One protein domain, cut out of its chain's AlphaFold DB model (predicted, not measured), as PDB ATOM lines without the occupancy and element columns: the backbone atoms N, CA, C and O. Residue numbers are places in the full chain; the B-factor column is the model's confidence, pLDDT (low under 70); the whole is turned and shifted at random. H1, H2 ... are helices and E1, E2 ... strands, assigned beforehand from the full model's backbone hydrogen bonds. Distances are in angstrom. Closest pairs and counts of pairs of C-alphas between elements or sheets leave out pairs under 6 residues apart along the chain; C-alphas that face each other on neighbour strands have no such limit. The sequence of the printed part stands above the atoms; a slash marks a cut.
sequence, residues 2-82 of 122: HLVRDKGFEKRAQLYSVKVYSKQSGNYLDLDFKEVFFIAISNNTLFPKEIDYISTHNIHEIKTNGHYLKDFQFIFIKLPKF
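What this domain is: This is residues 2 to 82 of the 122 residues of the protein "PD-(D/E)XK nuclease transposase family protein" of Wolbachia endosymbiont of Wuchereria bancrofti (UniProt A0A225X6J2). With little regular structure, this is a small three-stranded sheet with helix H1 over one face, the other face bare, and long loops beyond; residues 26 to 31 stick out. The 81 printed residues have H1, E1, E2, E3 along the chain, 32 residues, class mixed. The sheet, E1 E3 E2, is mixed. The whole is loose, radius of gyration of the C-alphas 14.7 A, spanning 45 by 35 by 20 A.

How they stand to each other: Inner strand E3, residues 72 to 78, is parallel to E1, residues 36 to 42, at 13 degrees; N 75 and O 38, 2.7 A apart, are within hydrogen-bond range. E3 and E2, residues 54 to 57, form an antiparallel hairpin; N 57 and O 74 are within range at 2.8 A. H1, residues 9 to 22, makes two layers, a helix on one face of the sheet, at a height over the sheet of 8.7 A. Its closest C-alphas to E1 are Ser 17 and Val 36, 6.3 A. Every O i to N i+4 pair in H1 is within range.

Where its parts are: H1 spans 19.8 A from C-alpha 9 at (-48.672, 40.404, 8.418), E1 19.1 A, E2 10.2 A, and E3 19.6 A to C-alpha 78 at (-40.227, 38.065, -1.826).

The domain as a whole: The printed part has no cut; its three links are long. Residues 2 to 7 and 27 to 30 are under pLDDT 70.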
ATOM      1  N   HIS A   2     -50.461  29.277   5.795       46.16
ATOM      2  CA  HIS A   2     -51.443  30.368   5.876       46.16
ATOM      3  C   HIS A   2     -51.278  31.271   4.652       46.16
ATOM      4  O   HIS A   2     -50.243  31.916   4.506       46.16
ATOM      5  N   LEU A   3     -52.288  31.310   3.780       42.28
ATOM      6  CA  LEU A   3     -52.349  32.242   2.655       42.28
ATOM      7  C   LEU A   3     -52.721  33.627   3.203       42.28
ATOM      8  O   LEU A   3     -53.861  33.868   3.599       42.28
ATOM      9  N   VAL A   4     -51.744  34.524   3.306       51.62
ATOM     10  CA  VAL A   4     -51.944  35.825   3.945       51.62
ATOM     11  C   VAL A   4     -52.371  36.868   2.916       51.62
ATOM     12  O   VAL A   4     -51.569  37.307   2.099       51.62
ATOM     13  N   ARG A   5     -53.626  37.314   3.014       53.34
ATOM     14  CA  ARG A   5     -54.121  38.523   2.345       53.34
ATOM     15  C   ARG A   5     -53.803  39.757   3.211       53.34
ATOM     16  O   ARG A   5     -54.500  40.062   4.176       53.34
ATOM     17  N   ASP A   6     -52.675  40.377   2.887       61.00
ATOM     18  CA  ASP A   6     -52.221  41.772   3.058       61.00
ATOM     19  C   ASP A   6     -52.298  42.546   4.384       61.00
ATOM     20  O   ASP A   6     -51.424  43.377   4.610       61.00
ATOM     21  N   LYS A   7     -53.251  42.334   5.301       69.00
ATOM     22  CA  LYS A   7     -53.335  43.184   6.512       69.00
ATOM     23  C   LYS A   7     -52.748  42.520   7.760       69.00
ATOM     24  O   LYS A   7     -53.109  41.396   8.133       69.00
ATOM     25  N   GLY A   8     -51.843  43.237   8.431       80.38
ATOM     26  CA  GLY A   8     -51.283  42.871   9.735       80.38
ATOM     27  C   GLY A   8     -50.292  41.710   9.694       80.38
ATOM     28  O   GLY A   8     -50.152  40.990  10.684       80.38
ATOM     29  N   PHE A   9     -49.656  41.472   8.548       84.06
ATOM     30  CA  PHE A   9     -48.672  40.404   8.418       84.06
ATOM     31  C   PHE A   9     -47.449  40.666   9.299       84.06
ATOM     32  O   PHE A   9     -47.034  39.785  10.045       84.06
ATOM     33  N   GLU A  10     -46.962  41.901   9.297       85.81
ATOM     34  CA  GLU A  10     -45.893  42.401  10.153       85.81
ATOM     35  C   GLU A  10     -46.205  42.196  11.643       85.81
ATOM     36  O   GLU A  10     -45.355  41.727  12.400       85.81
ATOM     37  N   LYS A  11     -47.460  42.430  12.053       90.12
ATOM     38  CA  LYS A  11     -47.909  42.187  13.432       90.12
ATOM     39  C   LYS A  11     -47.913  40.701  13.778       90.12
ATOM     40  O   LYS A  11     -47.540  40.328  14.886       90.12
ATOM     41  N   ARG A  12     -48.324  39.837  12.844       89.81
ATOM     42  CA  ARG A  12     -48.309  38.380  13.047       89.81
ATOM     43  C   ARG A  12     -46.895  37.820  13.090       89.81
ATOM     44  O   ARG A  12     -46.650  36.952  13.916       89.81
ATOM     45  N   ALA A  13     -45.988  38.325  12.253       92.12
ATOM     46  CA  ALA A  13     -44.581  37.942  12.292       92.12
ATOM     47  C   ALA A  13     -44.013  38.173  13.698       92.12
ATOM     48  O   ALA A  13     -43.539  37.236  14.331       92.12
ATOM     49  N   GLN A  14     -44.203  39.378  14.238       94.25
ATOM     50  CA  GLN A  14     -43.790  39.712  15.604       94.25
ATOM     51  C   GLN A  14     -44.495  38.843  16.657       94.25
ATOM     52  O   GLN A  14     -43.838  38.256  17.513       94.25
ATOM     53  N   LEU A  15     -45.825  38.697  16.574       95.06
ATOM     54  CA  LEU A  15     -46.606  37.886  17.514       95.06
ATOM     55  C   LEU A  15     -46.125  36.431  17.568       95.06
ATOM     56  O   LEU A  15     -46.046  35.848  18.648       95.06
ATOM     57  N   TYR A  16     -45.849  35.823  16.415       95.25
ATOM     58  CA  TYR A  16     -45.407  34.436  16.344       95.25
ATOM     59  C   TYR A  16     -43.992  34.270  16.883       95.25
ATOM     60  O   TYR A  16     -43.778  33.357  17.681       95.25
ATOM     61  N   SER A  17     -43.068  35.172  16.545       95.88
ATOM     62  CA  SER A  17     -41.707  35.125  17.082       95.88
ATOM     63  C   SER A  17     -41.695  35.243  18.603       95.88
ATOM     64  O   SER A  17     -41.103  34.406  19.279       95.88
ATOM     65  N   VAL A  18     -42.428  36.214  19.159       94.50
ATOM     66  CA  VAL A  18     -42.517  36.416  20.615       94.50
ATOM     67  C   VAL A  18     -43.166  35.216  21.308       94.50
ATOM     68  O   VAL A  18     -42.706  34.798  22.366       94.50
ATOM     69  N   LYS A  19     -44.200  34.607  20.709       94.44
ATOM     70  CA  LYS A  19     -44.812  33.380  21.249       94.44
ATOM     71  C   LYS A  19     -43.840  32.203  21.296       94.44
ATOM     72  O   LYS A  19     -43.930  31.405  22.221       94.44
ATOM     73  N   VAL A  20     -42.967  32.056  20.302       93.62
ATOM     74  CA  VAL A  20     -41.944  30.997  20.291       93.62
ATOM     75  C   VAL A  20     -40.879  31.290  21.339       93.62
ATOM     76  O   VAL A  20     -40.566  30.414  22.136       93.62
ATOM     77  N   TYR A  21     -40.394  32.530  21.394       93.50
ATOM     78  CA  TYR A  21     -39.408  32.968  22.379       93.50
ATOM     79  C   TYR A  21     -39.903  32.780  23.819       93.50
ATOM     80  O   TYR A  21     -39.245  32.131  24.624       93.50
ATOM     81  N   SER A  22     -41.131  33.213  24.121       91.38
ATOM     82  CA  SER A  22     -41.738  33.041  25.447       91.38
ATOM     83  C   SER A  22     -41.932  31.578  25.849       91.38
ATOM     84  O   SER A  22     -42.019  31.298  27.035       91.38
ATOM     85  N   LYS A  23     -42.032  30.635  24.908       90.50
ATOM     86  CA  LYS A  23     -42.154  29.206  25.240       90.50
ATOM     87  C   LYS A  23     -40.832  28.574  25.669       90.50
ATOM     88  O   LYS A  23     -40.851  27.460  26.177       90.50
ATOM     89  N   GLN A  24     -39.706  29.260  25.466       89.31
ATOM     90  CA  GLN A  24     -38.395  28.779  25.901       89.31
ATOM     91  C   GLN A  24     -38.219  28.888  27.419       89.31
ATOM     92  O   GLN A  24     -37.427  28.148  27.995       89.31
ATOM     93  N   SER A  25     -39.010  29.739  28.086       80.81
ATOM     94  CA  SER A  25     -39.052  29.856  29.543       80.81
ATOM     95  C   SER A  25     -39.784  28.656  30.163       80.81
ATOM     96  O   SER A  25     -40.890  28.795  30.680       80.81
ATOM     97  N   GLY A  26     -39.221  27.449  30.054       71.50
ATOM     98  CA  GLY A  26     -39.836  26.232  30.597       71.50
ATOM     99  C   GLY A  26     -40.095  26.350  32.102       71.50
ATOM    100  O   GLY A  26     -41.213  26.135  32.553       71.50
ATOM    101  N   ASN A  27     -39.081  26.792  32.849       65.25
ATOM    102  CA  ASN A  27     -39.169  27.273  34.225       65.25
ATOM    103  C   ASN A  27     -38.280  28.522  34.294       65.25
ATOM    104  O   ASN A  27     -37.102  28.413  33.979       65.25
ATOM    105  N   TYR A  28     -38.825  29.683  34.667       63.59
ATOM    106  CA  TYR A  28     -38.223  31.037  34.623       63.59
ATOM    107  C   TYR A  28     -36.854  31.251  35.326       63.59
ATOM    108  O   TYR A  28     -36.438  32.390  35.524       63.59
ATOM    109  N   LEU A  29     -36.168  30.184  35.732       66.50
ATOM    110  CA  LEU A  29     -34.870  30.172  36.401       66.50
ATOM    111  C   LEU A  29     -33.688  30.111  35.418       66.50
ATOM    112  O   LEU A  29     -32.638  30.658  35.734       66.50
ATOM    113  N   ASP A  30     -33.870  29.514  34.234       68.75
ATOM    114  CA  ASP A  30     -32.858  29.490  33.168       68.75
ATOM    115  C   ASP A  30     -33.216  30.501  32.071       68.75
ATOM    116  O   ASP A  30     -34.206  30.344  31.355       68.75
ATOM    117  N   LEU A  31     -32.400  31.552  31.947       77.75
ATOM    118  CA  LEU A  31     -32.546  32.633  30.958       77.75
ATOM    119  C   LEU A  31     -31.677  32.419  29.700       77.75
ATOM    120  O   LEU A  31     -31.394  33.373  28.979       77.75
ATOM    121  N   ASP A  32     -31.243  31.186  29.419       85.81
ATOM    122  CA  ASP A  32     -30.503  30.836  28.192       85.81
ATOM    123  C   ASP A  32     -31.458  30.653  26.999       85.81
ATOM    124  O   ASP A  32     -31.624  29.557  26.452       85.81
ATOM    125  N   PHE A  33     -32.149  31.729  26.616       90.19
ATOM    126  CA  PHE A  33     -33.048  31.704  25.466       90.19
ATOM    127  C   PHE A  33     -32.251  31.779  24.165       90.19
ATOM    128  O   PHE A  33     -31.283  32.523  24.024       90.19
ATOM    129  N   LYS A  34     -32.677  30.985  23.188       92.69
ATOM    130  CA  LYS A  34     -32.123  30.978  21.841       92.69
ATOM    131  C   LYS A  34     -32.812  32.030  20.986       92.69
ATOM    132  O   LYS A  34     -34.030  32.220  21.066       92.69
ATOM    133  N   GLU A  35     -32.015  32.660  20.134       94.69
ATOM    134  CA  GLU A  35     -32.486  33.589  19.114       94.69
ATOM    135  C   GLU A  35     -33.572  32.944  18.241       94.69
ATOM    136  O   GLU A  35     -33.488  31.777  17.846       94.69
ATOM    137  N   VAL A  36     -34.611  33.720  17.942       96.56
ATOM    138  CA  VAL A  36     -35.714  33.312  17.079       96.56
ATOM    139  C   VAL A  36     -35.551  33.949  15.705       96.56
ATOM    140  O   VAL A  36     -35.726  35.156  15.528       96.56
ATOM    141  N   PHE A  37     -35.317  33.097  14.708       96.38
ATOM    142  CA  PHE A  37     -35.341  33.468  13.298       96.38
ATOM    143  C   PHE A  37     -36.747  33.269  12.732       96.38
ATOM    144  O   PHE A  37     -37.247  32.148  12.620       96.38
ATOM    145  N   PHE A  38     -37.394  34.362  12.346       96.38
ATOM    146  CA  PHE A  38     -38.648  34.321  11.607       96.38
ATOM    147  C   PHE A  38     -38.359  34.389  10.116       96.38
ATOM    148  O   PHE A  38     -37.903  35.418   9.631       96.38
ATOM    149  N   ILE A  39     -38.661  33.322   9.378       94.62
ATOM    150  CA  ILE A  39     -38.484  33.283   7.924       94.62
ATOM    151  C   ILE A  39     -39.854  33.217   7.263       94.62
ATOM    152  O   ILE A  39     -40.632  32.294   7.511       94.62
ATOM    153  N   ALA A  40     -40.142  34.180   6.395       92.06
ATOM    154  CA  ALA A  40     -41.343  34.170   5.579       92.06
ATOM    155  C   ALA A  40     -41.022  34.244   4.095       92.06
ATOM    156  O   ALA A  40     -40.346  35.159   3.634       92.06
ATOM    157  N   ILE A  41     -41.592  33.304   3.349       91.31
ATOM    158  CA  ILE A  41     -41.547  33.256   1.892       91.31
ATOM    159  C   ILE A  41     -42.917  33.693   1.386       91.31
ATOM    160  O   ILE A  41     -43.942  33.169   1.825       91.31
ATOM    161  N   SER A  42     -42.945  34.688   0.507       86.69
ATOM    162  CA  SER A  42     -44.179  35.325   0.058       86.69
ATOM    163  C   SER A  42     -44.151  35.595  -1.439       86.69
ATOM    164  O   SER A  42     -43.159  36.096  -1.970       86.69
ATOM    165  N   ASN A  43     -45.284  35.341  -2.100       84.69
ATOM    166  CA  ASN A  43     -45.534  35.769  -3.476       84.69
ATOM    167  C   ASN A  43     -46.146  37.186  -3.556       84.69
ATOM    168  O   ASN A  43     -46.837  37.526  -4.509       84.69
ATOM    169  N   ASN A  44     -45.963  38.001  -2.512       77.62
ATOM    170  CA  ASN A  44     -46.603  39.305  -2.361       77.62
ATOM    171  C   ASN A  44     -45.585  40.403  -2.009       77.62
ATOM    172  O   ASN A  44     -44.587  40.161  -1.322       77.62
ATOM    173  N   THR A  45     -45.846  41.630  -2.450       70.94
ATOM    174  CA  THR A  45     -45.030  42.819  -2.191       70.94
ATOM    175  C   THR A  45     -45.418  43.465  -0.861       70.94
ATOM    176  O   THR A  45     -46.049  44.514  -0.818       70.94
ATOM    177  N   LEU A  46     -45.016  42.826   0.238       74.50
ATOM    178  CA  LEU A  46     -45.293  43.280   1.611       74.50
ATOM    179  C   LEU A  46     -44.517  44.545   2.023       74.50
ATOM    180  O   LEU A  46     -44.837  45.173   3.027       74.50
ATOM    181  N   PHE A  47     -43.472  44.889   1.272       78.62
ATOM    182  CA  PHE A  47     -42.525  45.950   1.595       78.62
ATOM    183  C   PHE A  47     -42.322  46.893   0.403       78.62
ATOM    184  O   PHE A  47     -42.602  46.490  -0.733       78.62
ATOM    185  N   PRO A  48     -41.776  48.103   0.638       83.75
ATOM    186  CA  PRO A  48     -41.445  49.058  -0.418       83.75
ATOM    187  C   PRO A  48     -40.617  48.461  -1.569       83.75
ATOM    188  O   PRO A  48     -39.964  47.410  -1.449       83.75
ATOM    189  N   LYS A  49     -40.665  49.116  -2.735       79.94
ATOM    190  CA  LYS A  49     -40.067  48.601  -3.979       79.94
ATOM    191  C   LYS A  49     -38.544  48.512  -3.910       79.94
ATOM    192  O   LYS A  49     -37.982  47.607  -4.515       79.94
ATOM    193  N   GLU A  50     -37.921  49.345  -3.098       84.88
ATOM    194  CA  GLU A  50     -36.476  49.478  -2.923       84.88
ATOM    195  C   GLU A  50     -35.873  48.283  -2.172       84.88
ATOM    196  O   GLU A  50     -34.688  48.001  -2.307       84.88
ATOM    197  N   ILE A  51     -36.680  47.551  -1.393       86.62
ATOM    198  CA  ILE A  51     -36.175  46.421  -0.612       86.62
ATOM    199  C   ILE A  51     -36.019  45.184  -1.501       86.62
ATOM    200  O   ILE A  51     -37.027  44.648  -1.970       86.62
ATOM    201  N   ASP A  52     -34.796  44.677  -1.625       90.56
ATOM    202  CA  ASP A  52     -34.418  43.514  -2.441       90.56
ATOM    203  C   ASP A  52     -35.207  42.221  -2.127       90.56
ATOM    204  O   ASP A  52     -35.929  42.155  -1.132       90.56
ATOM    205  N   TYR A  53     -35.125  41.188  -2.973       91.25
ATOM    206  CA  TYR A  53     -35.906  39.950  -2.849       91.25
ATOM    207  C   TYR A  53     -35.722  39.246  -1.496       91.25
ATOM    208  O   TYR A  53     -36.694  38.694  -0.987       91.25
ATOM    209  N   ILE A  54     -34.551  39.352  -0.862       92.75
ATOM    210  CA  ILE A  54     -34.334  38.984   0.545       92.75
ATOM    211  C   ILE A  54     -34.169  40.256   1.368       92.75
ATOM    212  O   ILE A  54     -33.434  41.166   0.997       92.75
ATOM    213  N   SER A  55     -34.839  40.317   2.515       92.69
ATOM    214  CA  SER A  55     -34.642  41.404   3.472       92.69
ATOM    215  C   SER A  55     -34.637  40.909   4.902       92.69
ATOM    216  O   SER A  55     -35.580  40.226   5.305       92.69
ATOM    217  N   THR A  56     -33.622  41.324   5.650       94.56
ATOM    218  CA  THR A  56     -33.434  41.009   7.065       94.56
ATOM    219  C   THR A  56     -33.723  42.246   7.908       94.56
ATOM    220  O   THR A  56     -33.220  43.327   7.613       94.56
ATOM    221  N   HIS A  57     -34.539  42.090   8.947       94.19
ATOM    222  CA  HIS A  57     -34.967  43.158   9.847       94.19
ATOM    223  C   HIS A  57     -34.635  42.762  11.286       94.19
ATOM    224  O   HIS A  57     -35.001  41.670  11.724       94.19
ATOM    225  N   ASN A  58     -33.971  43.667  12.006       95.12
ATOM    226  CA  ASN A  58     -33.532  43.507  13.395       95.12
ATOM    227  C   ASN A  58     -33.974  44.722  14.231       95.12
ATOM    228  O   ASN A  58     -34.455  45.719  13.685       95.12
ATOM    229  N   ILE A  59     -33.795  44.661  15.553       95.25
ATOM    230  CA  ILE A  59     -34.121  45.760  16.474       95.25
ATOM    231  C   ILE A  59     -32.871  46.612  16.725       95.25
ATOM    232  O   ILE A  59     -31.847  46.103  17.174       95.25
ATOM    233  N   HIS A  60     -32.962  47.920  16.479       96.75
ATOM    234  CA  HIS A  60     -31.855  48.861  16.662       96.75
ATOM    235  C   HIS A  60     -32.204  49.956  17.679       96.75
ATOM    236  O   HIS A  60     -33.342  50.419  17.751       96.75
ATOM    237  N   GLU A  61     -31.212  50.380  18.463       97.81
ATOM    238  CA  GLU A  61     -31.304  51.563  19.316       97.81
ATOM    239  C   GLU A  61     -31.329  52.823  18.445       97.81
ATOM    240  O   GLU A  61     -30.564  52.957  17.492       97.81
ATOM    241  N   ILE A  62     -32.231  53.746  18.766       97.44
ATOM    242  CA  ILE A  62     -32.627  54.834  17.868       97.44
ATOM    243  C   ILE A  62     -31.490  55.835  17.618       97.44
ATOM    244  O   ILE A  62     -31.368  56.345  16.507       97.44
ATOM    245  N   LYS A  63     -30.663  56.149  18.621       97.56
ATOM    246  CA  LYS A  63     -29.640  57.201  18.503       97.56
ATOM    247  C   LYS A  63     -28.359  56.722  17.830       97.56
ATOM    248  O   LYS A  63     -27.754  57.453  17.055       97.56
ATOM    249  N   THR A  64     -27.924  55.521  18.173       97.19
ATOM    250  CA  THR A  64     -26.629  54.942  17.791       97.19
ATOM    251  C   THR A  64     -26.747  53.951  16.646       97.19
ATOM    252  O   THR A  64     -25.730  53.545  16.088       97.19
ATOM    253  N   ASN A  65     -27.972  53.531  16.314       96.31
ATOM    254  CA  ASN A  65     -28.247  52.401  15.434       96.31
ATOM    255  C   ASN A  65     -27.631  51.077  15.943       96.31
ATOM    256  O   ASN A  65     -27.391  50.152  15.163       96.31
ATOM    257  N   GLY A  66     -27.349  50.969  17.247       96.88
ATOM    258  CA  GLY A  66     -26.749  49.781  17.853       96.88
ATOM    259  C   GLY A  66     -27.726  48.605  17.960       96.88
ATOM    260  O   GLY A  66     -28.895  48.787  18.293       96.88
ATOM    261  N   HIS A  67     -27.247  47.384  17.709       95.56
ATOM    262  CA  HIS A  67     -28.044  46.152  17.754       95.56
ATOM    263  C   HIS A  67     -27.803  45.394  19.072       95.56
ATOM    264  O   HIS A  67     -26.891  44.570  19.174       95.56
ATOM    265  N   TYR A  68     -28.601  45.709  20.097       95.56
ATOM    266  CA  TYR A  68     -28.436  45.166  21.456       95.56
ATOM    267  C   TYR A  68     -29.447  44.070  21.812       95.56
ATOM    268  O   TYR A  68     -29.104  43.140  22.534       95.56
ATOM    269  N   LEU A  69     -30.674  44.160  21.292       94.75
ATOM    270  CA  LEU A  69     -31.728  43.162  21.490       94.75
ATOM    271  C   LEU A  69     -31.688  42.158  20.332       94.75
ATOM    272  O   LEU A  69     -32.385  42.338  19.337       94.75
ATOM    273  N   LYS A  70     -30.818  41.150  20.454       94.38
ATOM    274  CA  LYS A  70     -30.416  40.256  19.350       94.38
ATOM    275  C   LYS A  70     -31.265  38.999  19.198       94.38
ATOM    276  O   LYS A  70     -31.052  38.236  18.272       94.38
ATOM    277  N   ASP A  71     -32.239  38.792  20.072       95.12
ATOM    278  CA  ASP A  71     -32.946  37.509  20.148       95.12
ATOM    279  C   ASP A  71     -34.032  37.335  19.077       95.12
ATOM    280  O   ASP A  71     -34.737  36.325  19.052       95.12
ATOM    281  N   PHE A  72     -34.174  38.312  18.179       96.88
ATOM    282  CA  PHE A  72     -35.138  38.282  17.093       96.88
ATOM    283  C   PHE A  72     -34.518  38.764  15.790       96.88
ATOM    284  O   PHE A  72     -34.095  39.915  15.680       96.88
ATOM    285  N   GLN A  73     -34.617  37.921  14.768       97.06
ATOM    286  CA  GLN A  73     -34.290  38.280  13.398       97.06
ATOM    287  C   GLN A  73     -35.443  37.909  12.466       97.06
ATOM    288  O   GLN A  73     -35.940  36.782  12.476       97.06
ATOM    289  N   PHE A  74     -35.884  38.862  11.642       96.00
ATOM    290  CA  PHE A  74     -36.993  38.670  10.708       96.00
ATOM    291  C   PHE A  74     -36.490  38.714   9.269       96.00
ATOM    292  O   PHE A  74     -36.020  39.742   8.792       96.00
ATOM    293  N   ILE A  75     -36.621  37.599   8.562       94.88
ATOM    294  CA  ILE A  75     -36.166  37.408   7.191       94.88
ATOM    295  C   ILE A  75     -37.389  37.235   6.299       94.88
ATOM    296  O   ILE A  75     -38.225  36.352   6.502       94.88
ATOM    297  N   PHE A  76     -37.483  38.076   5.274       92.62
ATOM    298  CA  PHE A  76     -38.556  38.024   4.289       92.62
ATOM    299  C   PHE A  76     -37.982  37.769   2.904       92.62
ATOM    300  O   PHE A  76     -37.157  38.545   2.421       92.62
ATOM    301  N   ILE A  77     -38.468  36.710   2.266       92.56
ATOM    302  CA  ILE A  77     -38.149  36.304   0.901       92.56
ATOM    303  C   ILE A  77     -39.366  36.620   0.023       92.56
ATOM    304  O   ILE A  77     -40.446  36.051   0.196       92.56
ATOM    305  N   LYS A  78     -39.203  37.564  -0.902       90.81
ATOM    306  CA  LYS A  78     -40.227  38.065  -1.826       90.81
ATOM    307  C   LYS A  78     -39.980  37.482  -3.212       90.81
ATOM    308  O   LYS A  78     -39.216  38.047  -3.995       90.81
ATOM    309  N   LEU A  79     -40.667  36.386  -3.519       90.19
ATOM    310  CA  LEU A  79     -40.524  35.664  -4.786       90.19
ATOM    311  C   LEU A  79     -40.740  36.543  -6.036       90.19
ATOM    312  O   LEU A  79     -39.926  36.442  -6.945       90.19
ATOM    313  N   PRO A  80     -41.695  37.503  -6.090       88.44
ATOM    314  CA  PRO A  80     -41.892  38.333  -7.284       88.44
ATOM    315  C   PRO A  80     -40.695  39.223  -7.638       88.44
ATOM    316  O   PRO A  80     -40.606  39.720  -8.757       88.44
ATOM    317  N   LYS A  81     -39.801  39.483  -6.672       88.94
ATOM    318  CA  LYS A  81     -38.577  40.266  -6.886       88.94
ATOM    319  C   LYS A  81     -37.382  39.396  -7.268       88.94
ATOM    320  O   LYS A  81     -36.362  39.934  -7.686       88.94
ATOM    321  N   PHE A  82     -37.493  38.079  -7.130       89.06
ATOM    322  CA  PHE A  82     -36.467  37.155  -7.575       89.06
ATOM    323  C   PHE A  82     -36.561  37.000  -9.098       89.06
ATOM    324  O   PHE A  82     -37.456  36.345  -9.622       89.06
TER     325      PHE A  82